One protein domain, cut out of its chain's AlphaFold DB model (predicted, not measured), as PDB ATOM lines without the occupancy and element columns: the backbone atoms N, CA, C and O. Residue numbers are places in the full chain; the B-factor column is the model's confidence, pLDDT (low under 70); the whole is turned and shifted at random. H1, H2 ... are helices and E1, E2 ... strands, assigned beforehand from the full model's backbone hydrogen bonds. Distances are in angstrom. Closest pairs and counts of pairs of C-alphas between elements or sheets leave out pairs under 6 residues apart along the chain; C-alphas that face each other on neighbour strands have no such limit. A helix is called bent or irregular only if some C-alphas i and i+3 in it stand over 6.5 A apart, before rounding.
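Overview. This is residues 33 to 195 of the 780 residues of the protein "Cell wall-binding repeat-containing protein" of Peptoclostridium sp. AF21-18 (UniProt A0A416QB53). One long, strongly twisted sheet runs through the domain, with E6 in its middle: beside the first part of E6 lie E3 and E5, with E4 beyond E5 and helix H2 covering E5 and E6, while beside its last part lies E2, then E7, covered by the side-by-side helices H1 and H4. Beyond E2 and E7, the small hairpin of E8 and E9 and a long loop, residues 54 to 71, lie at one end of the long axis. The printed part has 163 residues with four named helices and nine named strands, in the order E1 H1 E2 E3 H2 H3 E4 E5 E6 H4 E7 E8 E9, and its class is mixed, helices and strands. The large sheet is branched and its neighbour pairs are antiparallel; E4, E5 and E6 form a meander, each strand the antiparallel neighbour of the one before. The whole is only just loose, close to compact, with a radius of gyration of the C-alphas of 18.5 A and spans of 60 by 42 by 26 A.

Arrangement. Start at E1, residues 33 to 36, which pairs with no named strand but is near E7, residues 172 to 177. Next comes H1, residues 37 to 53, which is on the branched sheet at a height over the sheet of 10.5 A; its closest C-alphas to E2, residues 72 to 77, are those of Ile 51 and His 72, 5.2 A apart. H1 runs along the strands, at 15 degrees to E2 on the local plane. On one side of E2 look for E7, with N 75 and O 174 within hydrogen-bond range at 2.8 A; on the other side is E6, residues 144 to 152, with N 76 and O 150 at 2.9 A. E6 pairs in a staggered way: E2 and E3, residues 81 to 83, are on one side of it, with N 83 and O 144 at 2.8 A, and E5, residues 130 to 135, is on the other side, with N 133 and O 147 at 2.9 A. E4, residues 122 to 127, is an edge strand and forms a hairpin with E5, with N 125 and O 132 at 2.9 A. H2, residues 88 to 104, lies over E5 and E6 at a height over the sheet of 8.9 A; its closest C-alphas to E6 are those of Ile 93 and Gly 144, 7.0 A apart. With its residues 89 to 94 alone, H2 touches H3, residues 112 to 115, closest at the C-alphas of Tyr 90 and Ala 112, 5.8 A. H3 only grazes the sheet. H4, residues 157 to 166, is on the same face as H2, at a height over the sheet of 9.9 A. It touches H1 at a shallow tilt of 9 degrees, opposite ways, closest at the C-alphas of Ile 44 and Glu 161, 6.0 A. E8, residues 181 to 183, and E9, residues 186 to 188, form a hairpin, with N 183 and O 186 at 2.9 A. In H4 every O i to N i+4 pair is within hydrogen-bond range, in H1 and in H2 11 of 13 are, and H3 is too short for such a pair.

Along the chain. Find C-alpha 33 at (237.390, 156.852, 102.994), where E1 begins. H1 runs 24.6 A from C-alpha 37 to C-alpha 53 and is irregular, with C-alphas 38 and 41 7.4 A apart. E2 covers 16.6 A, and E3 is short. H2 runs 25.5 A from C-alpha 88 at (203.093, 172.569, 89.412), with a kink of 27 degrees near residue 95; it is irregular, with C-alphas 89 and 92 8.6 A apart. After the four residues of H3, E4 spans 16.1 A, E5 16.5 A and E6, the longest strand, 26.9 A. H4 covers 14.3 A and E7 16.6 A; E8 and E9 follow, E9 ending at C-alpha 188 at (228.753, 132.500, 89.733).

Size, cuts and confidence. The two C-alphas farthest apart are those of Lys 141 and Asp 184, 60.1 A. The printed part has no cut, and the one long link is the 18 residues between H1 and E2. The mean pLDDT of the printed part is 83.5; look for values under 70 at residues 33 to 42, 54, 59 to 65 and 195.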
ATOM      1  N   TYR A  33     236.132 156.277 103.447       59.88
ATOM      2  CA  TYR A  33     237.390 156.852 102.994       59.88
ATOM      3  C   TYR A  33     237.130 158.211 102.357       59.88
ATOM      4  O   TYR A  33     236.058 158.455 101.805       59.88
ATOM      5  N   GLU A  34     238.139 159.072 102.368       66.06
ATOM      6  CA  GLU A  34     238.117 160.335 101.638       66.06
ATOM      7  C   GLU A  34     239.189 160.328 100.547       66.06
ATOM      8  O   GLU A  34     240.321 159.895 100.767       66.06
ATOM      9  N   VAL A  35     238.827 160.795  99.352       59.97
ATOM     10  CA  VAL A  35     239.739 160.984  98.221       59.97
ATOM     11  C   VAL A  35     239.711 162.447  97.808       59.97
ATOM     12  O   VAL A  35     238.691 162.979  97.372       59.97
ATOM     13  N   ASN A  36     240.872 163.086  97.912       61.22
ATOM     14  CA  ASN A  36     241.084 164.447  97.440       61.22
ATOM     15  C   ASN A  36     240.883 164.537  95.912       61.22
ATOM     16  O   ASN A  36     241.237 163.611  95.175       61.22
ATOM     17  N   GLY A  37     240.380 165.676  95.426       58.94
ATOM     18  CA  GLY A  37     240.224 165.963  93.996       58.94
ATOM     19  C   GLY A  37     241.465 165.685  93.127       58.94
ATOM     20  O   GLY A  37     241.330 165.151  92.029       58.94
ATOM     21  N   SER A  38     242.676 165.943  93.623       53.16
ATOM     22  CA  SER A  38     243.947 165.652  92.931       53.16
ATOM     23  C   SER A  38     244.286 164.155  92.838       53.16
ATOM     24  O   SER A  38     245.038 163.739  91.960       53.16
ATOM     25  N   ASN A  39     243.684 163.316  93.688       57.38
ATOM     26  CA  ASN A  39     243.909 161.867  93.739       57.38
ATOM     27  C   ASN A  39     242.826 161.053  93.010       57.38
ATOM     28  O   ASN A  39     242.876 159.820  93.010       57.38
ATOM     29  N   LYS A  40     241.879 161.712  92.329       69.88
ATOM     30  CA  LYS A  40     240.842 161.053  91.514       69.88
ATOM     31  C   LYS A  40     241.428 160.073  90.496       69.88
ATOM     32  O   LYS A  40     240.871 158.999  90.306       69.88
ATOM     33  N   GLY A  41     242.576 160.398  89.892       64.00
ATOM     34  CA  GLY A  41     243.264 159.515  88.941       64.00
ATOM     35  C   GLY A  41     243.730 158.188  89.554       64.00
ATOM     36  O   GLY A  41     243.659 157.153  88.894       64.00
ATOM     37  N   LEU A  42     244.152 158.190  90.824       58.47
ATOM     38  CA  LEU A  42     244.524 156.967  91.544       58.47
ATOM     39  C   LEU A  42     243.290 156.130  91.884       58.47
ATOM     40  O   LEU A  42     243.294 154.930  91.635       58.47
ATOM     41  N   LEU A  43     242.214 156.770  92.356       76.56
ATOM     42  CA  LEU A  43     240.930 156.097  92.580       76.56
ATOM     43  C   LEU A  43     240.416 155.436  91.292       76.56
ATOM     44  O   LEU A  43     240.014 154.279  91.311       76.56
ATOM     45  N   ILE A  44     240.474 156.145  90.161       78.38
ATOM     46  CA  ILE A  44     240.093 155.615  88.846       78.38
ATOM     47  C   ILE A  44     240.949 154.404  88.479       78.38
ATOM     48  O   ILE A  44     240.402 153.397  88.038       78.38
ATOM     49  N   ARG A  45     242.274 154.475  88.669       72.56
ATOM     50  CA  ARG A  45     243.183 153.352  88.398       72.56
ATOM     51  C   ARG A  45     242.819 152.124  89.233       72.56
ATOM     52  O   ARG A  45     242.705 151.037  88.676       72.56
ATOM     53  N   ASP A  46     242.619 152.299  90.534       73.19
ATOM     54  CA  ASP A  46     242.356 151.190  91.454       73.19
ATOM     55  C   ASP A  46     240.971 150.569  91.183       73.19
ATOM     56  O   ASP A  46     240.823 149.346  91.145       73.19
ATOM     57  N   LEU A  47     239.961 151.395  90.880       79.69
ATOM     58  CA  LEU A  47     238.646 150.928  90.429       79.69
ATOM     59  C   LEU A  47     238.720 150.215  89.078       79.69
ATOM     60  O   LEU A  47     238.016 149.230  88.871       79.69
ATOM     61  N   ARG A  48     239.570 150.691  88.163       82.75
ATOM     62  CA  ARG A  48     239.779 150.074  86.851       82.75
ATOM     63  C   ARG A  48     240.378 148.684  87.013       82.75
ATOM     64  O   ARG A  48     239.903 147.746  86.383       82.75
ATOM     65  N   GLU A  49     241.380 148.537  87.874       77.44
ATOM     66  CA  GLU A  49     241.951 147.234  88.210       77.44
ATOM     67  C   GLU A  49     240.887 146.322  88.836       77.44
ATOM     68  O   GLU A  49     240.659 145.212  88.356       77.44
ATOM     69  N   LEU A  50     240.153 146.807  89.838       80.81
ATOM     70  CA  LEU A  50     239.142 146.013  90.533       80.81
ATOM     71  C   LEU A  50     237.999 145.551  89.613       80.81
ATOM     72  O   LEU A  50     237.651 144.374  89.612       80.81
ATOM     73  N   ILE A  51     237.422 146.465  88.834       86.56
ATOM     74  CA  ILE A  51     236.207 146.215  88.054       86.56
ATOM     75  C   ILE A  51     236.534 145.589  86.695       86.56
ATOM     76  O   ILE A  51     235.780 144.732  86.238       86.56
ATOM     77  N   LEU A  52     237.640 145.956  86.040       82.31
ATOM     78  CA  LEU A  52     237.942 145.435  84.700       82.31
ATOM     79  C   LEU A  52     238.789 144.162  84.701       82.31
ATOM     80  O   LEU A  52     238.754 143.445  83.705       82.31
ATOM     81  N   THR A  53     239.563 143.879  85.760       73.88
ATOM     82  CA  THR A  53     240.580 142.805  85.701       73.88
ATOM     83  C   THR A  53     240.320 141.605  86.609       73.88
ATOM     84  O   THR A  53     240.769 140.511  86.281       73.88
ATOM     85  N   LYS A  54     239.569 141.751  87.710       69.25
ATOM     86  CA  LYS A  54     239.426 140.691  88.731       69.25
ATOM     87  C   LYS A  54     238.406 139.581  88.437       69.25
ATOM     88  O   LYS A  54     238.176 138.744  89.301       69.25
ATOM     89  N   GLY A  55     237.830 139.543  87.236       79.00
ATOM     90  CA  GLY A  55     236.952 138.457  86.793       79.00
ATOM     91  C   GLY A  55     235.527 138.899  86.460       79.00
ATOM     92  O   GLY A  55     235.011 139.893  86.973       79.00
ATOM     93  N   THR A  56     234.894 138.144  85.566       85.25
ATOM     94  CA  THR A  56     233.517 138.352  85.105       85.25
ATOM     95  C   THR A  56     232.705 137.082  85.300       85.25
ATOM     96  O   THR A  56     233.257 135.989  85.187       85.25
ATOM     97  N   PHE A  57     231.400 137.210  85.525       83.06
ATOM     98  CA  PHE A  57     230.525 136.044  85.644       83.06
ATOM     99  C   PHE A  57     230.476 135.225  84.348       83.06
ATOM    100  O   PHE A  57     230.301 135.771  83.251       83.06
ATOM    101  N   GLU A  58     230.570 133.904  84.493       71.06
ATOM    102  CA  GLU A  58     230.511 132.920  83.410       71.06
ATOM    103  C   GLU A  58     229.152 132.203  83.490       71.06
ATOM    104  O   GLU A  58     228.959 131.285  84.279       71.06
ATOM    105  N   ASN A  59     228.143 132.687  82.766       62.12
ATOM    106  CA  ASN A  59     226.758 132.241  82.964       62.12
ATOM    107  C   ASN A  59     226.523 130.857  82.320       62.12
ATOM    108  O   ASN A  59     226.787 130.689  81.130       62.12
ATOM    109  N   VAL A  60     226.007 129.880  83.074       52.53
ATOM    110  CA  VAL A  60     225.627 128.542  82.571       52.53
ATOM    111  C   VAL A  60     224.235 128.177  83.126       52.53
ATOM    112  O   VAL A  60     224.139 127.295  83.966       52.53
ATOM    113  N   ASP A  61     223.190 128.900  82.679       49.16
ATOM    114  CA  ASP A  61     221.755 128.798  83.066       49.16
ATOM    115  C   ASP A  61     221.482 128.981  84.592       49.16
ATOM    116  O   ASP A  61     222.036 128.281  85.422       49.16
ATOM    117  N   VAL A  62     220.655 129.896  85.128       45.88
ATOM    118  CA  VAL A  62     219.262 130.239  84.799       45.88
ATOM    119  C   VAL A  62     218.923 131.659  85.331       45.88
ATOM    120  O   VAL A  62     218.948 131.903  86.538       45.88
ATOM    121  N   ASN A  63     218.563 132.569  84.416       43.59
ATOM    122  CA  ASN A  63     217.891 133.880  84.555       43.59
ATOM    123  C   ASN A  63     218.332 134.904  85.630       43.59
ATOM    124  O   ASN A  63     218.144 134.727  86.834       43.59
ATOM    125  N   GLY A  64     218.785 136.051  85.106       55.81
ATOM    126  CA  GLY A  64     219.312 137.236  85.789       55.81
ATOM    127  C   GLY A  64     220.668 137.569  85.167       55.81
ATOM    128  O   GLY A  64     221.686 137.124  85.678       55.81
ATOM    129  N   ASP A  65     220.683 138.198  83.987       67.50
ATOM    130  CA  ASP A  65     221.798 138.132  83.026       67.50
ATOM    131  C   ASP A  65     223.055 138.922  83.462       67.50
ATOM    132  O   ASP A  65     223.359 140.000  82.957       67.50
ATOM    133  N   LEU A  66     223.793 138.377  84.435       73.62
ATOM    134  CA  LEU A  66     225.091 138.870  84.906       73.62
ATOM    135  C   LEU A  66     226.251 138.400  84.011       73.62
ATOM    136  O   LEU A  66     227.394 138.784  84.241       73.62
ATOM    137  N   ALA A  67     225.974 137.615  82.964       80.00
ATOM    138  CA  ALA A  67     226.970 137.100  82.027       80.00
ATOM    139  C   ALA A  67     227.887 138.208  81.483       80.00
ATOM    140  O   ALA A  67     227.433 139.200  80.895       80.00
ATOM    141  N   GLY A  68     229.196 138.038  81.671       81.62
ATOM    142  CA  GLY A  68     230.199 138.999  81.212       81.62
ATOM    143  C   GLY A  68     230.190 140.343  81.951       81.62
ATOM    144  O   GLY A  68     230.944 141.237  81.569       81.62
ATOM    145  N   HIS A  69     229.365 140.510  82.989       87.31
ATOM    146  CA  HIS A  69     229.511 141.601  83.947       87.31
ATOM    147  C   HIS A  69     230.602 141.256  84.961       87.31
ATOM    148  O   HIS A  69     230.846 140.087  85.265       87.31
ATOM    149  N   SER A  70     231.271 142.280  85.475       88.62
ATOM    150  CA  SER A  70     232.272 142.124  86.525       88.62
ATOM    151  C   SER A  70     231.646 141.642  87.833       88.62
ATOM    152  O   SER A  70     230.515 142.005  88.180       88.62
ATOM    153  N   VAL A  71     232.414 140.848  88.580       86.62
ATOM    154  CA  VAL A  71     232.069 140.455  89.954       86.62
ATOM    155  C   VAL A  71     232.207 141.618  90.942       86.62
ATOM    156  O   VAL A  71     231.774 141.506  92.081       86.62
ATOM    157  N   HIS A  72     232.739 142.764  90.503       87.69
ATOM    158  CA  HIS A  72     232.749 144.018  91.255       87.69
ATOM    159  C   HIS A  72     232.066 145.132  90.464       87.69
ATOM    160  O   HIS A  72     232.145 145.196  89.239       87.69
ATOM    161  N   TYR A  73     231.441 146.067  91.169       90.25
ATOM    162  CA  TYR A  73     230.886 147.273  90.562       90.25
ATOM    163  C   TYR A  73     231.039 148.468  91.501       90.25
ATOM    164  O   TYR A  73     231.341 148.321  92.686       90.25
ATOM    165  N   ALA A  74     230.824 149.669  90.974       91.31
ATOM    166  CA  ALA A  74     230.798 150.886  91.770       91.31
ATOM    167  C   ALA A  74     229.489 151.655  91.573       91.31
ATOM    168  O   ALA A  74     228.913 151.662  90.486       91.31
ATOM    169  N   LYS A  75     229.014 152.328  92.621       93.00
ATOM    170  CA  LYS A  75     227.921 153.295  92.538       93.00
ATOM    171  C   LYS A  75     228.468 154.709  92.700       93.00
ATOM    172  O   LYS A  75     229.077 155.013  93.721       93.00
ATOM    173  N   PHE A  76     228.229 155.578  91.722       93.19
ATOM    174  CA  PHE A  76     228.498 157.011  91.867       93.19
ATOM    175  C   PHE A  76     227.283 157.684  92.502       93.19
ATOM    176  O   PHE A  76     226.167 157.534  92.003       93.19
ATOM    177  N   VAL A  77     227.497 158.407  93.597       92.44
ATOM    178  CA  VAL A  77     226.467 159.109  94.364       92.44
ATOM    179  C   VAL A  77     226.698 160.606  94.227       92.44
ATOM    180  O   VAL A  77     227.751 161.121  94.616       92.44
ATOM    181  N   THR A  78     225.715 161.311  93.675       89.31
ATOM    182  CA  THR A  78     225.768 162.768  93.555       89.31
ATOM    183  C   THR A  78     225.626 163.428  94.923       89.31
ATOM    184  O   THR A  78     225.013 162.882  95.843       89.31
ATOM    185  N   THR A  79     226.112 164.660  95.043       86.25
ATOM    186  CA  THR A  79     225.707 165.532  96.147       86.25
ATOM    187  C   THR A  79     224.194 165.764  96.125       86.25
ATOM    188  O   THR A  79     223.547 165.670  95.076       86.25
ATOM    189  N   THR A  80     223.619 166.071  97.290       89.88
ATOM    190  CA  THR A  80     222.227 166.517  97.376       89.88
ATOM    191  C   THR A  80     222.091 167.866  96.680       89.88
ATOM    192  O   THR A  80     222.732 168.843  97.068       89.88
ATOM    193  N   LYS A  81     221.246 167.921  95.653       91.19
ATOM    194  CA  LYS A  81     220.924 169.128  94.893       91.19
ATOM    195  C   LYS A  81     219.607 169.714  95.377       91.19
ATOM    196  O   LYS A  81     218.689 168.977  95.733       91.19
ATOM    197  N   THR A  82     219.511 171.038  95.343       93.94
ATOM    198  CA  THR A  82     218.296 171.783  95.690       93.94
ATOM    199  C   THR A  82     217.687 172.377  94.430       93.94
ATOM    200  O   THR A  82     218.385 172.996  93.631       93.94
ATOM    201  N   VAL A  83     216.378 172.214  94.271       92.81
ATOM    202  CA  VAL A  83     215.573 172.876  93.242       92.81
ATOM    203  C   VAL A  83     214.731 173.926  93.951       92.81
ATOM    204  O   VAL A  83     213.934 173.567  94.811       92.81
ATOM    205  N   GLU A  84     214.918 175.208  93.625       91.75
ATOM    206  CA  GLU A  84     214.313 176.337  94.360       91.75
ATOM    207  C   GLU A  84     212.778 176.296  94.404       91.75
ATOM    208  O   GLU A  84     212.175 176.689  95.400       91.75
ATOM    209  N   GLU A  85     212.148 175.766  93.355       90.56
ATOM    210  CA  GLU A  85     210.706 175.547  93.273       90.56
ATOM    211  C   GLU A  85     210.423 174.168  92.672       90.56
ATOM    212  O   GLU A  85     210.885 173.876  91.569       90.56
ATOM    213  N   VAL A  86     209.617 173.333  93.338       89.19
ATOM    214  CA  VAL A  86     209.251 172.004  92.800       89.19
ATOM    215  C   VAL A  86     208.321 172.071  91.579       89.19
ATOM    216  O   VAL A  86     208.282 171.132  90.786       89.19
ATOM    217  N   GLY A  87     207.620 173.192  91.377       89.25
ATOM    218  CA  GLY A  87     206.744 173.420  90.225       89.25
ATOM    219  C   GLY A  87     205.372 172.747  90.340       89.25
ATOM    220  O   GLY A  87     205.122 171.897  91.196       89.25
ATOM    221  N   SER A  88     204.437 173.157  89.480       87.62
ATOM    222  CA  SER A  88     203.093 172.569  89.412       87.62
ATOM    223  C   SER A  88     203.166 171.112  88.966       87.62
ATOM    224  O   SER A  88     203.838 170.815  87.983       87.62
ATOM    225  N   HIS A  89     202.464 170.218  89.668       85.31
ATOM    226  CA  HIS A  89     202.572 168.768  89.459       85.31
ATOM    227  C   HIS A  89     204.027 168.262  89.498       85.31
ATOM    228  O   HIS A  89     204.355 167.300  88.820       85.31
ATOM    229  N   TYR A  90     204.896 168.914  90.284       90.88
ATOM    230  CA  TYR A  90     206.305 168.540  90.474       90.88
ATOM    231  C   TYR A  90     207.180 168.628  89.208       90.88
ATOM    232  O   TYR A  90     208.268 168.054  89.166       90.88
ATOM    233  N   SER A  91     206.737 169.370  88.187       90.50
ATOM    234  CA  SER A  91     207.385 169.397  86.871       90.50
ATOM    235  C   SER A  91     208.838 169.886  86.903       90.50
ATOM    236  O   SER A  91     209.681 169.353  86.192       90.50
ATOM    237  N   LYS A  92     209.168 170.872  87.748       92.81
ATOM    238  CA  LYS A  92     210.522 171.455  87.793       92.81
ATOM    239  C   LYS A  92     211.535 170.519  88.446       92.81
ATOM    240  O   LYS A  92     212.672 170.430  87.987       92.81
ATOM    241  N   ILE A  93     211.141 169.822  89.514       92.44
ATOM    242  CA  ILE A  93     212.023 168.828  90.137       92.44
ATOM    243  C   ILE A  93     212.155 167.581  89.252       92.44
ATOM    244  O   ILE A  93     213.249 167.036  89.155       92.44
ATOM    245  N   GLU A  94     211.094 167.184  88.537       94.44
ATOM    246  CA  GLU A  94     211.159 166.133  87.513       94.44
ATOM    247  C   GLU A  94     212.151 166.490  86.396       94.44
ATOM    248  O   GLU A  94     213.024 165.686  86.076       94.44
ATOM    249  N   GLU A  95     212.065 167.699  85.833       94.69
ATOM    250  CA  GLU A  95     213.006 168.192  84.819       94.69
ATOM    251  C   GLU A  95     214.457 168.167  85.325       94.69
ATOM    252  O   GLU A  95     215.347 167.694  84.616       94.69
ATOM    253  N   ALA A  96     214.699 168.619  86.562       94.75
ATOM    254  CA  ALA A  96     216.030 168.632  87.166       94.75
ATOM    255  C   ALA A  96     216.590 167.218  87.402       94.75
ATOM    256  O   ALA A  96     217.747 166.952  87.070       94.75
ATOM    257  N   ILE A  97     215.769 166.299  87.923       95.56
ATOM    258  CA  ILE A  97     216.144 164.891  88.111       95.56
ATOM    259  C   ILE A  97     216.456 164.249  86.757       95.56
ATOM    260  O   ILE A  97     217.488 163.601  86.610       95.56
ATOM    261  N   ASN A  98     215.605 164.451  85.748       95.69
ATOM    262  CA  ASN A  98     215.796 163.876  84.417       95.69
ATOM    263  C   ASN A  98     217.029 164.438  83.699       95.69
ATOM    264  O   ASN A  98     217.727 163.698  83.000       95.69
ATOM    265  N   ALA A  99     217.345 165.721  83.890       94.88
ATOM    266  CA  ALA A  99     218.584 166.310  83.395       94.88
ATOM    267  C   ALA A  99     219.819 165.661  84.045       94.88
ATOM    268  O   ALA A  99     220.786 165.350  83.345       94.88
ATOM    269  N   GLU A 100     219.768 165.403  85.355       93.94
ATOM    270  CA  GLU A 100     220.858 164.743  86.075       93.94
ATOM    271  C   GLU A 100     221.011 163.270  85.679       93.94
ATOM    272  O   GLU A 100     222.121 162.827  85.389       93.94
ATOM    273  N   LEU A 101     219.908 162.521  85.583       93.31
ATOM    274  CA  LEU A 101     219.898 161.139  85.089       93.31
ATOM    275  C   LEU A 101     220.561 161.048  83.711       93.31
ATOM    276  O   LEU A 101     221.447 160.220  83.489       93.31
ATOM    277  N   LYS A 102     220.216 161.969  82.806       92.75
ATOM    278  CA  LYS A 102     220.840 162.060  81.485       92.75
ATOM    279  C   LYS A 102     222.340 162.366  81.565       92.75
ATOM    280  O   LYS A 102     223.116 161.778  80.813       92.75
ATOM    281  N   TYR A 103     222.771 163.260  82.460       89.88
ATOM    282  CA  TYR A 103     224.195 163.548  82.679       89.88
ATOM    283  C   TYR A 103     224.964 162.311  83.168       89.88
ATOM    284  O   TYR A 103     226.074 162.051  82.690       89.88
ATOM    285  N   LEU A 104     224.347 161.509  84.039       90.06
ATOM    286  CA  LEU A 104     224.874 160.236  84.542       90.06
ATOM    287  C   LEU A 104     224.860 159.120  83.476       90.06
ATOM    288  O   LEU A 104     225.529 158.105  83.636       90.06
ATOM    289  N   GLY A 105     224.212 159.343  82.328       87.38
ATOM    290  CA  GLY A 105     224.154 158.394  81.212       87.38
ATOM    291  C   GLY A 105     222.973 157.425  81.279       87.38
ATOM    292  O   GLY A 105     222.970 156.423  80.567       87.38
ATOM    293  N   GLU A 106     221.978 157.713  82.115       89.19
ATOM    294  CA  GLU A 106     220.749 156.932  82.221       89.19
ATOM    295  C   GLU A 106     219.785 157.264  81.070       89.19
ATOM    296  O   GLU A 106     219.685 158.411  80.623       89.19
ATOM    297  N   THR A 107     219.075 156.245  80.580       86.94
ATOM    298  CA  THR A 107     218.086 156.394  79.492       86.94
ATOM    299  C   THR A 107     216.651 156.354  80.003       86.94
ATOM    300  O   THR A 107     215.754 156.902  79.360       86.94
ATOM    301  N   ALA A 108     216.430 155.733  81.165       90.44
ATOM    302  CA  ALA A 108     215.155 155.770  81.858       90.44
ATOM    303  C   ALA A 108     214.870 157.172  82.421       90.44
ATOM    304  O   ALA A 108     215.772 157.876  82.872       90.44
ATOM    305  N   VAL A 109     213.593 157.554  82.422       92.19
ATOM    306  CA  VAL A 109     213.128 158.849  82.933       92.19
ATOM    307  C   VAL A 109     212.359 158.684  84.239       92.19
ATOM    308  O   VAL A 109     211.561 157.759  84.414       92.19
ATOM    309  N   PHE A 110     212.596 159.607  85.161       94.38
ATOM    310  CA  PHE A 110     211.795 159.821  86.353       94.38
ATOM    311  C   PHE A 110     210.476 160.494  85.957       94.38
ATOM    312  O   PHE A 110     210.488 161.483  85.234       94.38
ATOM    313  N   ASN A 111     209.350 159.968  86.445       90.38
ATOM    314  CA  ASN A 111     208.019 160.537  86.207       90.38
ATOM    315  C   ASN A 111     207.507 161.218  87.480       90.38
ATOM    316  O   ASN A 111     207.573 160.600  88.550       90.38
ATOM    317  N   ALA A 112     206.904 162.410  87.378       81.12
ATOM    318  CA  ALA A 112     206.312 163.108  88.529       81.12
ATOM    319  C   ALA A 112     205.256 162.292  89.283       81.12
ATOM    320  O   ALA A 112     205.050 162.515  90.469       81.12
ATOM    321  N   SER A 113     204.613 161.293  88.670       83.94
ATOM    322  CA  SER A 113     203.713 160.391  89.404       83.94
ATOM    323  C   SER A 113     204.398 159.674  90.574       83.94
ATOM    324  O   SER A 113     203.721 159.291  91.525       83.94
ATOM    325  N   SER A 114     205.725 159.517  90.526       82.19
ATOM    326  CA  SER A 114     206.542 158.880  91.572       82.19
ATOM    327  C   SER A 114     206.588 159.687  92.873       82.19
ATOM    328  O   SER A 114     206.958 159.152  93.911       82.19
ATOM    329  N   THR A 115     206.211 160.968  92.844       81.88
ATOM    330  CA  THR A 115     206.189 161.838  94.030       81.88
ATOM    331  C   THR A 115     204.824 161.849  94.735       81.88
ATOM    332  O   THR A 115     204.712 162.320  95.874       81.88
ATOM    333  N   ASN A 116     203.778 161.305  94.099       82.38
ATOM    334  CA  ASN A 116     202.417 161.295  94.632       82.38
ATOM    335  C   ASN A 116     202.348 160.506  95.950       82.38
ATOM    336  O   ASN A 116     202.662 159.324  95.994       82.38
ATOM    337  N   GLY A 117     201.907 161.152  97.034       80.62
ATOM    338  CA  GLY A 117     201.810 160.520  98.361       80.62
ATOM    339  C   GLY A 117     203.112 160.520  99.181       80.62
ATOM    340  O   GLY A 117     203.136 159.981 100.292       80.62
ATOM    341  N   HIS A 118     204.176 161.163  98.681       85.19
ATOM    342  CA  HIS A 118     205.484 161.253  99.349       85.19
ATOM    343  C   HIS A 118     205.846 162.661  99.839       85.19
ATOM    344  O   HIS A 118     206.981 162.931 100.217       85.19
ATOM    345  N   VAL A 119     204.864 163.559  99.891       84.56
ATOM    346  CA  VAL A 119     205.047 164.942 100.338       84.56
ATOM    347  C   VAL A 119     205.514 165.011 101.796       84.56
ATOM    348  O   VAL A 119     204.911 164.399 102.675       84.56
ATOM    349  N   GLY A 120     206.561 165.801 102.053       85.38
ATOM    350  CA  GLY A 120     207.070 166.070 103.401       85.38
ATOM    351  C   GLY A 120     207.936 164.962 104.007       85.38
ATOM    352  O   GLY A 120     208.242 165.025 105.195       85.38
ATOM    353  N   LYS A 121     208.351 163.966 103.215       89.38
ATOM    354  CA  LYS A 121     209.299 162.918 103.617       89.38
ATOM    355  C   LYS A 121     210.287 162.629 102.493       89.38
ATOM    356  O   LYS A 121     209.979 162.842 101.323       89.38
ATOM    357  N   GLU A 122     211.466 162.147 102.858       90.44
ATOM    358  CA  GLU A 122     212.438 161.644 101.891       90.44
ATOM    359  C   GLU A 122     211.950 160.304 101.323       90.44
ATOM    360  O   GLU A 122     211.382 159.474 102.044       90.44
ATOM    361  N   HIS A 123     212.120 160.106 100.019       92.31
ATOM    362  CA  HIS A 123     211.712 158.882  99.344       92.31
ATOM    363  C   HIS A 123     212.696 158.500  98.242       92.31
ATOM    364  O   HIS A 123     213.193 159.371  97.534       92.31
ATOM    365  N   THR A 124     212.936 157.198  98.075       93.44
ATOM    366  CA  THR A 124     213.841 156.653  97.059       93.44
ATOM    367  C   THR A 124     213.074 155.770  96.085       93.44
ATOM    368  O   THR A 124     212.343 154.873  96.504       93.44
ATOM    369  N   VAL A 125     213.271 155.995  94.788       93.06
ATOM    370  CA  VAL A 125     212.686 155.187  93.709       93.06
ATOM    371  C   VAL A 125     213.763 154.731  92.731       93.06
ATOM    372  O   VAL A 125     214.738 155.438  92.483       93.06
ATOM    373  N   LYS A 126     213.586 153.540  92.155       91.69
ATOM    374  CA  LYS A 126     214.493 153.002  91.136       91.69
ATOM    375  C   LYS A 126     214.096 153.517  89.751       91.69
ATOM    376  O   LYS A 126     212.954 153.338  89.336       91.69
ATOM    377  N   VAL A 127     215.045 154.111  89.033       90.88
ATOM    378  CA  VAL A 127     214.900 154.606  87.659       90.88
ATOM    379  C   VAL A 127     216.043 154.032  86.825       90.88
ATOM    380  O   VAL A 127     217.187 154.463  86.945       90.88
ATOM    381  N   GLY A 128     215.749 153.013  86.014       87.88
ATOM    382  CA  GLY A 128     216.779 152.282  85.269       87.88
ATOM    383  C   GLY A 128     217.817 151.642  86.199       87.88
ATOM    384  O   GLY A 128     217.459 150.877  87.102       87.88
ATOM    385  N   ASN A 129     219.094 151.981  85.994       84.69
ATOM    386  CA  ASN A 129     220.227 151.544  86.819       84.69
ATOM    387  C   ASN A 129     220.519 152.487  87.999       84.69
ATOM    388  O   ASN A 129     221.524 152.313  88.698       84.69
ATOM    389  N   SER A 130     219.661 153.484  88.213       91.44
ATOM    390  CA  SER A 130     219.843 154.524  89.218       91.44
ATOM    391  C   SER A 130     218.779 154.459  90.316       91.44
ATOM    392  O   SER A 130     217.630 154.085  90.089       91.44
ATOM    393  N   GLU A 131     219.159 154.848  91.524       93.50
ATOM    394  CA  GLU A 131     218.279 155.099  92.661       93.50
ATOM    395  C   GLU A 131     218.186 156.619  92.837       93.50
ATOM    396  O   GLU A 131     219.199 157.291  93.035       93.50
ATOM    397  N   VAL A 132     216.978 157.169  92.719       95.06
ATOM    398  CA  VAL A 132     216.706 158.600  92.890       95.06
ATOM    399  C   VAL A 132     216.073 158.800  94.253       95.06
ATOM    400  O   VAL A 132     214.943 158.362  94.476       95.06
ATOM    401  N   THR A 133     216.786 159.482  95.142       94.50
ATOM    402  CA  THR A 133     216.267 159.923  96.435       94.50
ATOM    403  C   THR A 133     215.835 161.373  96.316       94.50
ATOM    404  O   THR A 133     216.599 162.205  95.834       94.50
ATOM    405  N   PHE A 134     214.618 161.699  96.730       94.62
ATOM    406  CA  PHE A 134     214.073 163.045  96.613       94.62
ATOM    407  C   PHE A 134     213.212 163.424  97.817       94.62
ATOM    408  O   PHE A 134     212.651 162.576  98.514       94.62
ATOM    409  N   PHE A 135     213.074 164.729  98.022       93.19
ATOM    410  CA  PHE A 135     212.174 165.341  98.984       93.19
ATOM    411  C   PHE A 135     211.392 166.461  98.296       93.19
ATOM    412  O   PHE A 135     211.972 167.363  97.688       93.19
ATOM    413  N   VAL A 136     210.064 166.419  98.414       90.56
ATOM    414  CA  VAL A 136     209.158 167.418  97.831       90.56
ATOM    415  C   VAL A 136     208.180 167.967  98.865       90.56
ATOM    416  O   VAL A 136     207.733 167.264  99.776       90.56
ATOM    417  N   THR A 137     207.808 169.235  98.702       87.12
ATOM    418  CA  THR A 137     206.840 169.934  99.554       87.12
ATOM    419  C   THR A 137     205.445 169.976  98.929       87.12
ATOM    420  O   THR A 137     205.280 169.807  97.724       87.12
ATOM    421  N   SER A 138     204.418 170.238  99.748       83.50
ATOM    422  CA  SER A 138     203.033 170.428  99.278       83.50
ATOM    423  C   SER A 138     202.831 171.749  98.532       83.50
ATOM    424  O   SER A 138     201.836 171.923  97.837       83.50
ATOM    425  N   ASP A 139     203.749 172.696  98.715       87.75
ATOM    426  CA  ASP A 139     203.744 174.004  98.073       87.75
ATOM    427  C   ASP A 139     204.672 173.985  96.855       87.75
ATOM    428  O   ASP A 139     205.877 173.769  96.995       87.75
ATOM    429  N   ALA A 140     204.106 174.220  95.669       85.69
ATOM    430  CA  ALA A 140     204.820 174.213  94.394       85.69
ATOM    431  C   ALA A 140     205.904 175.303  94.278       85.69
ATOM    432  O   ALA A 140     206.770 175.203  93.409       85.69
ATOM    433  N   LYS A 141     205.854 176.334  95.134       90.19
ATOM    434  CA  LYS A 141     206.807 177.458  95.165       90.19
ATOM    435  C   LYS A 141     207.910 177.302  96.213       90.19
ATOM    436  O   LYS A 141     208.691 178.224  96.418       90.19
ATOM    437  N   LYS A 142     207.940 176.178  96.930       89.44
ATOM    438  CA  LYS A 142     208.975 175.885  97.922       89.44
ATOM    439  C   LYS A 142     210.035 174.946  97.345       89.44
ATOM    440  O   LYS A 142     209.737 174.211  96.395       89.44
ATOM    441  N   PRO A 143     211.251 174.965  97.917       90.75
ATOM    442  CA  PRO A 143     212.339 174.155  97.415       90.75
ATOM    443  C   PRO A 143     212.122 172.670  97.694       90.75
ATOM    444  O   PRO A 143     211.616 172.283  98.749       90.75
ATOM    445  N   GLY A 144     212.556 171.845  96.745       92.81
ATOM    446  CA  GLY A 144     212.730 170.406  96.915       92.81
ATOM    447  C   GLY A 144     214.199 170.023  96.791       92.81
ATOM    448  O   GLY A 144     215.020 170.821  96.334       92.81
ATOM    449  N   THR A 145     214.542 168.802  97.185       94.69
ATOM    450  CA  THR A 145     215.907 168.281  97.053       94.69
ATOM    451  C   THR A 145     215.915 166.914  96.398       94.69
ATOM    452  O   THR A 145     214.924 166.185  96.446       94.69
ATOM    453  N   PHE A 146     217.036 166.564  95.773       95.31
ATOM    454  CA  PHE A 146     217.258 165.219  95.264       95.31
ATOM    455  C   PHE A 146     218.742 164.846  95.248       95.31
ATOM    456  O   PHE A 146     219.616 165.708  95.172       95.31
ATOM    457  N   SER A 147     219.026 163.554  95.295       92.88
ATOM    458  CA  SER A 147     220.332 162.960  95.025       92.88
ATOM    459  C   SER A 147     220.134 161.679  94.222       92.88
ATOM    460  O   SER A 147     219.076 161.047  94.275       92.88
ATOM    461  N   ILE A 148     221.137 161.315  93.427       94.38
ATOM    462  CA  ILE A 148     221.070 160.147  92.555       94.38
ATOM    463  C   ILE A 148     222.274 159.260  92.817       94.38
ATOM    464  O   ILE A 148     223.407 159.729  92.921       94.38
ATOM    465  N   LYS A 149     222.011 157.961  92.907       93.56
ATOM    466  CA  LYS A 149     223.008 156.906  93.027       93.56
ATOM    467  C   LYS A 149     222.912 156.005  91.796       93.56
ATOM    468  O   LYS A 149     221.891 155.355  91.606       93.56
ATOM    469  N   SER A 150     223.957 155.936  90.975       93.69
ATOM    470  CA  SER A 150     223.954 155.177  89.708       93.69
ATOM    471  C   SER A 150     225.008 154.071  89.705       93.69
ATOM    472  O   SER A 150     226.140 154.323  90.112       93.69
ATOM    473  N   LYS A 151     224.643 152.864  89.247       91.94
ATOM    474  CA  LYS A 151     225.518 151.673  89.176       91.94
ATOM    475  C   LYS A 151     226.360 151.642  87.887       91.94
ATOM    476  O   LYS A 151     225.826 151.811  86.792       91.94
ATOM    477  N   TYR A 152     227.654 151.349  88.030       92.44
ATOM    478  CA  TYR A 152     228.632 151.204  86.947       92.44
ATOM    479  C   TYR A 152     229.505 149.957  87.138       92.44
ATOM    480  O   TYR A 152     229.987 149.693  88.237       92.44
ATOM    481  N   ASP A 153     229.744 149.221  86.059       90.50
ATOM    482  CA  ASP A 153     230.583 148.025  85.994       90.50
ATOM    483  C   ASP A 153     231.516 148.077  84.769       90.50
ATOM    484  O   ASP A 153     231.763 149.139  84.196       90.50
ATOM    485  N   ASN A 154     232.058 146.932  84.352       89.69
ATOM    486  CA  ASN A 154     232.964 146.839  83.213       89.69
ATOM    487  C   ASN A 154     232.352 147.268  81.867       89.69
ATOM    488  O   ASN A 154     233.107 147.650  80.976       89.69
ATOM    489  N   LYS A 155     231.024 147.239  81.692       88.56
ATOM    490  CA  LYS A 155     230.369 147.615  80.426       88.56
ATOM    491  C   LYS A 155     230.205 149.126  80.256       88.56
ATOM    492  O   LYS A 155     230.048 149.590  79.129       88.56
ATOM    493  N   ASN A 156     230.230 149.898  81.341       88.94
ATOM    494  CA  ASN A 156     230.037 151.354  81.324       88.94
ATOM    495  C   ASN A 156     231.074 152.119  82.175       88.94
ATOM    496  O   ASN A 156     230.853 153.279  82.533       88.94
ATOM    497  N   PHE A 157     232.225 151.498  82.454       89.69
ATOM    498  CA  PHE A 157     233.274 152.049  83.318       89.69
ATOM    499  C   PHE A 157     233.831 153.398  82.836       89.69
ATOM    500  O   PHE A 157     234.084 154.282  83.650       89.69
ATOM    501  N   ASP A 158     233.967 153.611  81.523       89.19
ATOM    502  CA  ASP A 158     234.493 154.874  80.974       89.19
ATOM    503  C   ASP A 158     233.635 156.090  81.379       89.19
ATOM    504  O   ASP A 158     234.131 157.210  81.562       89.19
ATOM    505  N   LYS A 159     232.328 155.874  81.582       90.00
ATOM    506  CA  LYS A 159     231.421 156.912  82.073       90.00
ATOM    507  C   LYS A 159     231.659 157.202  83.551       90.00
ATOM    508  O   LYS A 159     231.711 158.375  83.917       90.00
ATOM    509  N   LEU A 160     231.845 156.166  84.372       90.25
ATOM    510  CA  LEU A 160     232.219 156.318  85.779       90.25
ATOM    511  C   LEU A 160     233.528 157.094  85.913       90.25
ATOM    512  O   LEU A 160     233.605 158.016  86.718       90.25
ATOM    513  N   GLU A 161     234.529 156.775  85.095       87.69
ATOM    514  CA  GLU A 161     235.798 157.499  85.077       87.69
ATOM    515  C   GLU A 161     235.587 158.991  84.803       87.69
ATOM    516  O   GLU A 161     236.029 159.834  85.584       87.69
ATOM    517  N   THR A 162     234.839 159.320  83.749       88.00
ATOM    518  CA  THR A 162     234.518 160.713  83.406       88.00
ATOM    519  C   THR A 162     233.771 161.420  84.543       88.00
ATOM    520  O   THR A 162     234.004 162.599  84.815       88.00
ATOM    521  N   LEU A 163     232.862 160.722  85.226       90.38
ATOM    522  CA  LEU A 163     232.107 161.275  86.349       90.38
ATOM    523  C   LEU A 163     232.992 161.514  87.572       90.38
ATOM    524  O   LEU A 163     232.893 162.581  88.168       90.38
ATOM    525  N   ILE A 164     233.888 160.584  87.907       87.12
ATOM    526  CA  ILE A 164     234.840 160.743  89.013       87.12
ATOM    527  C   ILE A 164     235.788 161.909  88.730       87.12
ATOM    528  O   ILE A 164     235.990 162.738  89.616       87.12
ATOM    529  N   GLN A 165     236.312 162.031  87.503       83.62
ATOM    530  CA  GLN A 165     237.151 163.167  87.095       83.62
ATOM    531  C   GLN A 165     236.435 164.505  87.356       83.62
ATOM    532  O   GLN A 165     236.992 165.398  88.001       83.62
ATOM    533  N   ASN A 166     235.164 164.603  86.960       85.50
ATOM    534  CA  ASN A 166     234.355 165.822  87.072       85.50
ATOM    535  C   ASN A 166     233.620 165.992  88.415       85.50
ATOM    536  O   ASN A 166     232.893 166.968  88.593       85.50
ATOM    537  N   ALA A 167     233.768 165.059  89.355       83.75
ATOM    538  CA  ALA A 167     233.001 165.065  90.595       83.75
ATOM    539  C   ALA A 167     233.349 166.253  91.506       83.75
ATOM    540  O   ALA A 167     234.517 166.621  91.643       83.75
ATOM    541  N   THR A 168     232.347 166.819  92.174       79.75
ATOM    542  CA  THR A 168     232.519 167.903  93.155       79.75
ATOM    543  C   THR A 168     232.674 167.354  94.573       79.75
ATOM    544  O   THR A 168     232.274 166.215  94.838       79.75
ATOM    545  N   THR A 169     233.172 168.175  95.505       80.69
ATOM    546  CA  THR A 169     233.178 167.846  96.942       80.69
ATOM    547  C   THR A 169     231.828 167.350  97.428       80.69
ATOM    548  O   THR A 169     230.790 167.913  97.089       80.69
ATOM    549  N   GLY A 170     231.858 166.292  98.232       77.69
ATOM    550  CA  GLY A 170     230.688 165.620  98.784       77.69
ATOM    551  C   GLY A 170     230.106 164.529  97.881       77.69
ATOM    552  O   GLY A 170     229.252 163.778  98.349       77.69
ATOM    553  N   SER A 171     230.554 164.404  96.623       87.25
ATOM    554  CA  SER A 171     230.207 163.247  95.781       87.25
ATOM    555  C   SER A 171     230.815 161.981  96.377       87.25
ATOM    556  O   SER A 171     231.893 162.044  96.969       87.25
ATOM    557  N   LYS A 172     230.167 160.825  96.214       90.12
ATOM    558  CA  LYS A 172     230.682 159.556  96.746       90.12
ATOM    559  C   LYS A 172     230.803 158.489  95.666       90.12
ATOM    560  O   LYS A 172     230.034 158.473  94.710       90.12
ATOM    561  N   VAL A 173     231.751 157.580  95.841       90.00
ATOM    562  CA  VAL A 173     231.882 156.344  95.072       90.00
ATOM    563  C   VAL A 173     231.787 155.189  96.050       90.00
ATOM    564  O   VAL A 173     232.656 155.014  96.897       90.00
ATOM    565  N   GLU A 174     230.724 154.408  95.956       89.31
ATOM    566  CA  GLU A 174     230.581 153.186  96.739       89.31
ATOM    567  C   GLU A 174     231.067 152.002  95.920       89.31
ATOM    568  O   GLU A 174     230.652 151.833  94.776       89.31
ATOM    569  N   VAL A 175     231.918 151.170  96.500       85.00
ATOM    570  CA  VAL A 175     232.482 149.988  95.852       85.00
ATOM    571  C   VAL A 175     231.798 148.753  96.412       85.00
ATOM    572  O   VAL A 175     231.680 148.603  97.628       85.00
ATOM    573  N   TRP A 176     231.351 147.874  95.524       85.19
ATOM    574  CA  TRP A 176     230.542 146.710  95.857       85.19
ATOM    575  C   TRP A 176     231.109 145.450  95.204       85.19
ATOM    576  O   TRP A 176     231.537 145.465  94.047       85.19
ATOM    577  N   ASP A 177     231.068 144.350  95.946       83.25
ATOM    578  CA  ASP A 177     231.103 143.001  95.393       83.25
ATOM    579  C   ASP A 177     229.687 142.657  94.915       83.25
ATOM    580  O   ASP A 177     228.713 142.837  95.651       83.25
ATOM    581  N   ASN A 178     229.572 142.192  93.675       84.56
ATOM    582  CA  ASN A 178     228.318 141.849  93.007       84.56
ATOM    583  C   ASN A 178     227.801 140.451  93.399       84.56
ATOM    584  O   ASN A 178     227.111 139.836  92.594       84.56
ATOM    585  N   GLY A 179     228.199 139.942  94.573       80.88
ATOM    586  CA  GLY A 179     227.744 138.690  95.173       80.88
ATOM    587  C   GLY A 179     228.141 137.472  94.345       80.88
ATOM    588  O   GLY A 179     227.470 137.139  93.372       80.88
ATOM    589  N   HIS A 180     229.216 136.768  94.715       81.19
ATOM    590  CA  HIS A 180     229.694 135.654  93.896       81.19
ATOM    591  C   HIS A 180     230.309 134.481  94.672       81.19
ATOM    592  O   HIS A 180     230.762 134.616  95.806       81.19
ATOM    593  N   ILE A 181     230.346 133.316  94.018       75.44
ATOM    594  CA  ILE A 181     231.144 132.145  94.397       75.44
ATOM    595  C   ILE A 181     232.119 131.840  93.261       75.44
ATOM    596  O   ILE A 181     231.725 131.799  92.093       75.44
ATOM    597  N   GLU A 182     233.380 131.591  93.612       78.19
ATOM    598  CA  GLU A 182     234.395 131.076  92.695       78.19
ATOM    599  C   GLU A 182     234.479 129.544  92.798       78.19
ATOM    600  O   GLU A 182     234.669 128.995  93.885       78.19
ATOM    601  N   LYS A 183     234.346 128.840  91.669       75.88
ATOM    602  CA  LYS A 183     234.562 127.386  91.564       75.88
ATOM    603  C   LYS A 183     235.316 127.088  90.273       75.88
ATOM    604  O   LYS A 183     234.901 127.529  89.207       75.88
ATOM    605  N   ASP A 184     236.432 126.369  90.380       78.19
ATOM    606  CA  ASP A 184     237.293 125.988  89.249       78.19
ATOM    607  C   ASP A 184     237.749 127.178  88.370       78.19
ATOM    608  O   ASP A 184     237.875 127.056  87.152       78.19
ATOM    609  N   GLY A 185     237.986 128.343  88.989       73.44
ATOM    610  CA  GLY A 185     238.394 129.580  88.304       73.44
ATOM    611  C   GLY A 185     237.259 130.323  87.590       73.44
ATOM    612  O   GLY A 185     237.528 131.226  86.798       73.44
ATOM    613  N   LYS A 186     236.002 129.943  87.847       78.81
ATOM    614  CA  LYS A 186     234.792 130.550  87.278       78.81
ATOM    615  C   LYS A 186     233.946 131.204  88.359       78.81
ATOM    616  O   LYS A 186     233.878 130.694  89.477       78.81
ATOM    617  N   PHE A 187     233.254 132.285  88.004       81.56
ATOM    618  CA  PHE A 187     232.462 133.085  88.939       81.56
ATOM    619  C   PHE A 187     230.958 132.967  88.687       81.56
ATOM    620  O   PHE A 187     230.492 133.158  87.559       81.56
ATOM    621  N   TYR A 188     230.200 132.724  89.758       79.44
ATOM    622  CA  TYR A 188     228.753 132.500  89.733       79.44
ATOM    623  C   TYR A 188     228.033 133.407  90.731       79.44
ATOM    624  O   TYR A 188     228.441 133.483  91.884       79.44
ATOM    625  N   GLY A 189     226.943 134.056  90.306       74.38
ATOM    626  CA  GLY A 189     226.136 134.955  91.153       74.38
ATOM    627  C   GLY A 189     225.058 134.261  91.995       74.38
ATOM    628  O   GLY A 189     224.260 134.917  92.659       74.38
ATOM    629  N   LYS A 190     225.003 132.926  91.944       77.38
ATOM    630  CA  LYS A 190     224.035 132.093  92.664       77.38
ATOM    631  C   LYS A 190     224.736 130.923  93.344       77.38
ATOM    632  O   LYS A 190     225.812 130.502  92.916       77.38
ATOM    633  N   THR A 191     224.123 130.377  94.388       73.81
ATOM    634  CA  THR A 191     224.628 129.180  95.075       73.81
ATOM    635  C   THR A 191     224.614 127.951  94.160       73.81
ATOM    636  O   THR A 191     223.614 127.644  93.519       73.81
ATOM    637  N   LEU A 192     225.727 127.213  94.109       72.06
ATOM    638  CA  LEU A 192     225.885 126.072  93.194       72.06
ATOM    639  C   LEU A 192     225.306 124.758  93.738       72.06
ATOM    640  O   LEU A 192     224.945 123.869  92.963       72.06
ATOM    641  N   GLU A 193     225.229 124.631  95.061       73.19
ATOM    642  CA  GLU A 193     224.787 123.443  95.794       73.19
ATOM    643  C   GLU A 193     224.099 123.877  97.101       73.19
ATOM    644  O   GLU A 193     224.336 124.981  97.602       73.19
ATOM    645  N   GLU A 194     223.240 123.019  97.660       73.69
ATOM    646  CA  GLU A 194     222.623 123.273  98.968       73.69
ATOM    647  C   GLU A 194     223.704 123.308 100.056       73.69
ATOM    648  O   GLU A 194     224.472 122.359 100.206       73.69
ATOM    649  N   THR A 195     223.774 124.406 100.812       64.06
ATOM    650  CA  THR A 195     224.826 124.618 101.820       64.06
ATOM    651  C   THR A 195     224.224 125.111 103.133       64.06
ATOM    652  O   THR A 195     223.328 125.957 103.138       64.06
TER     653      THR A 195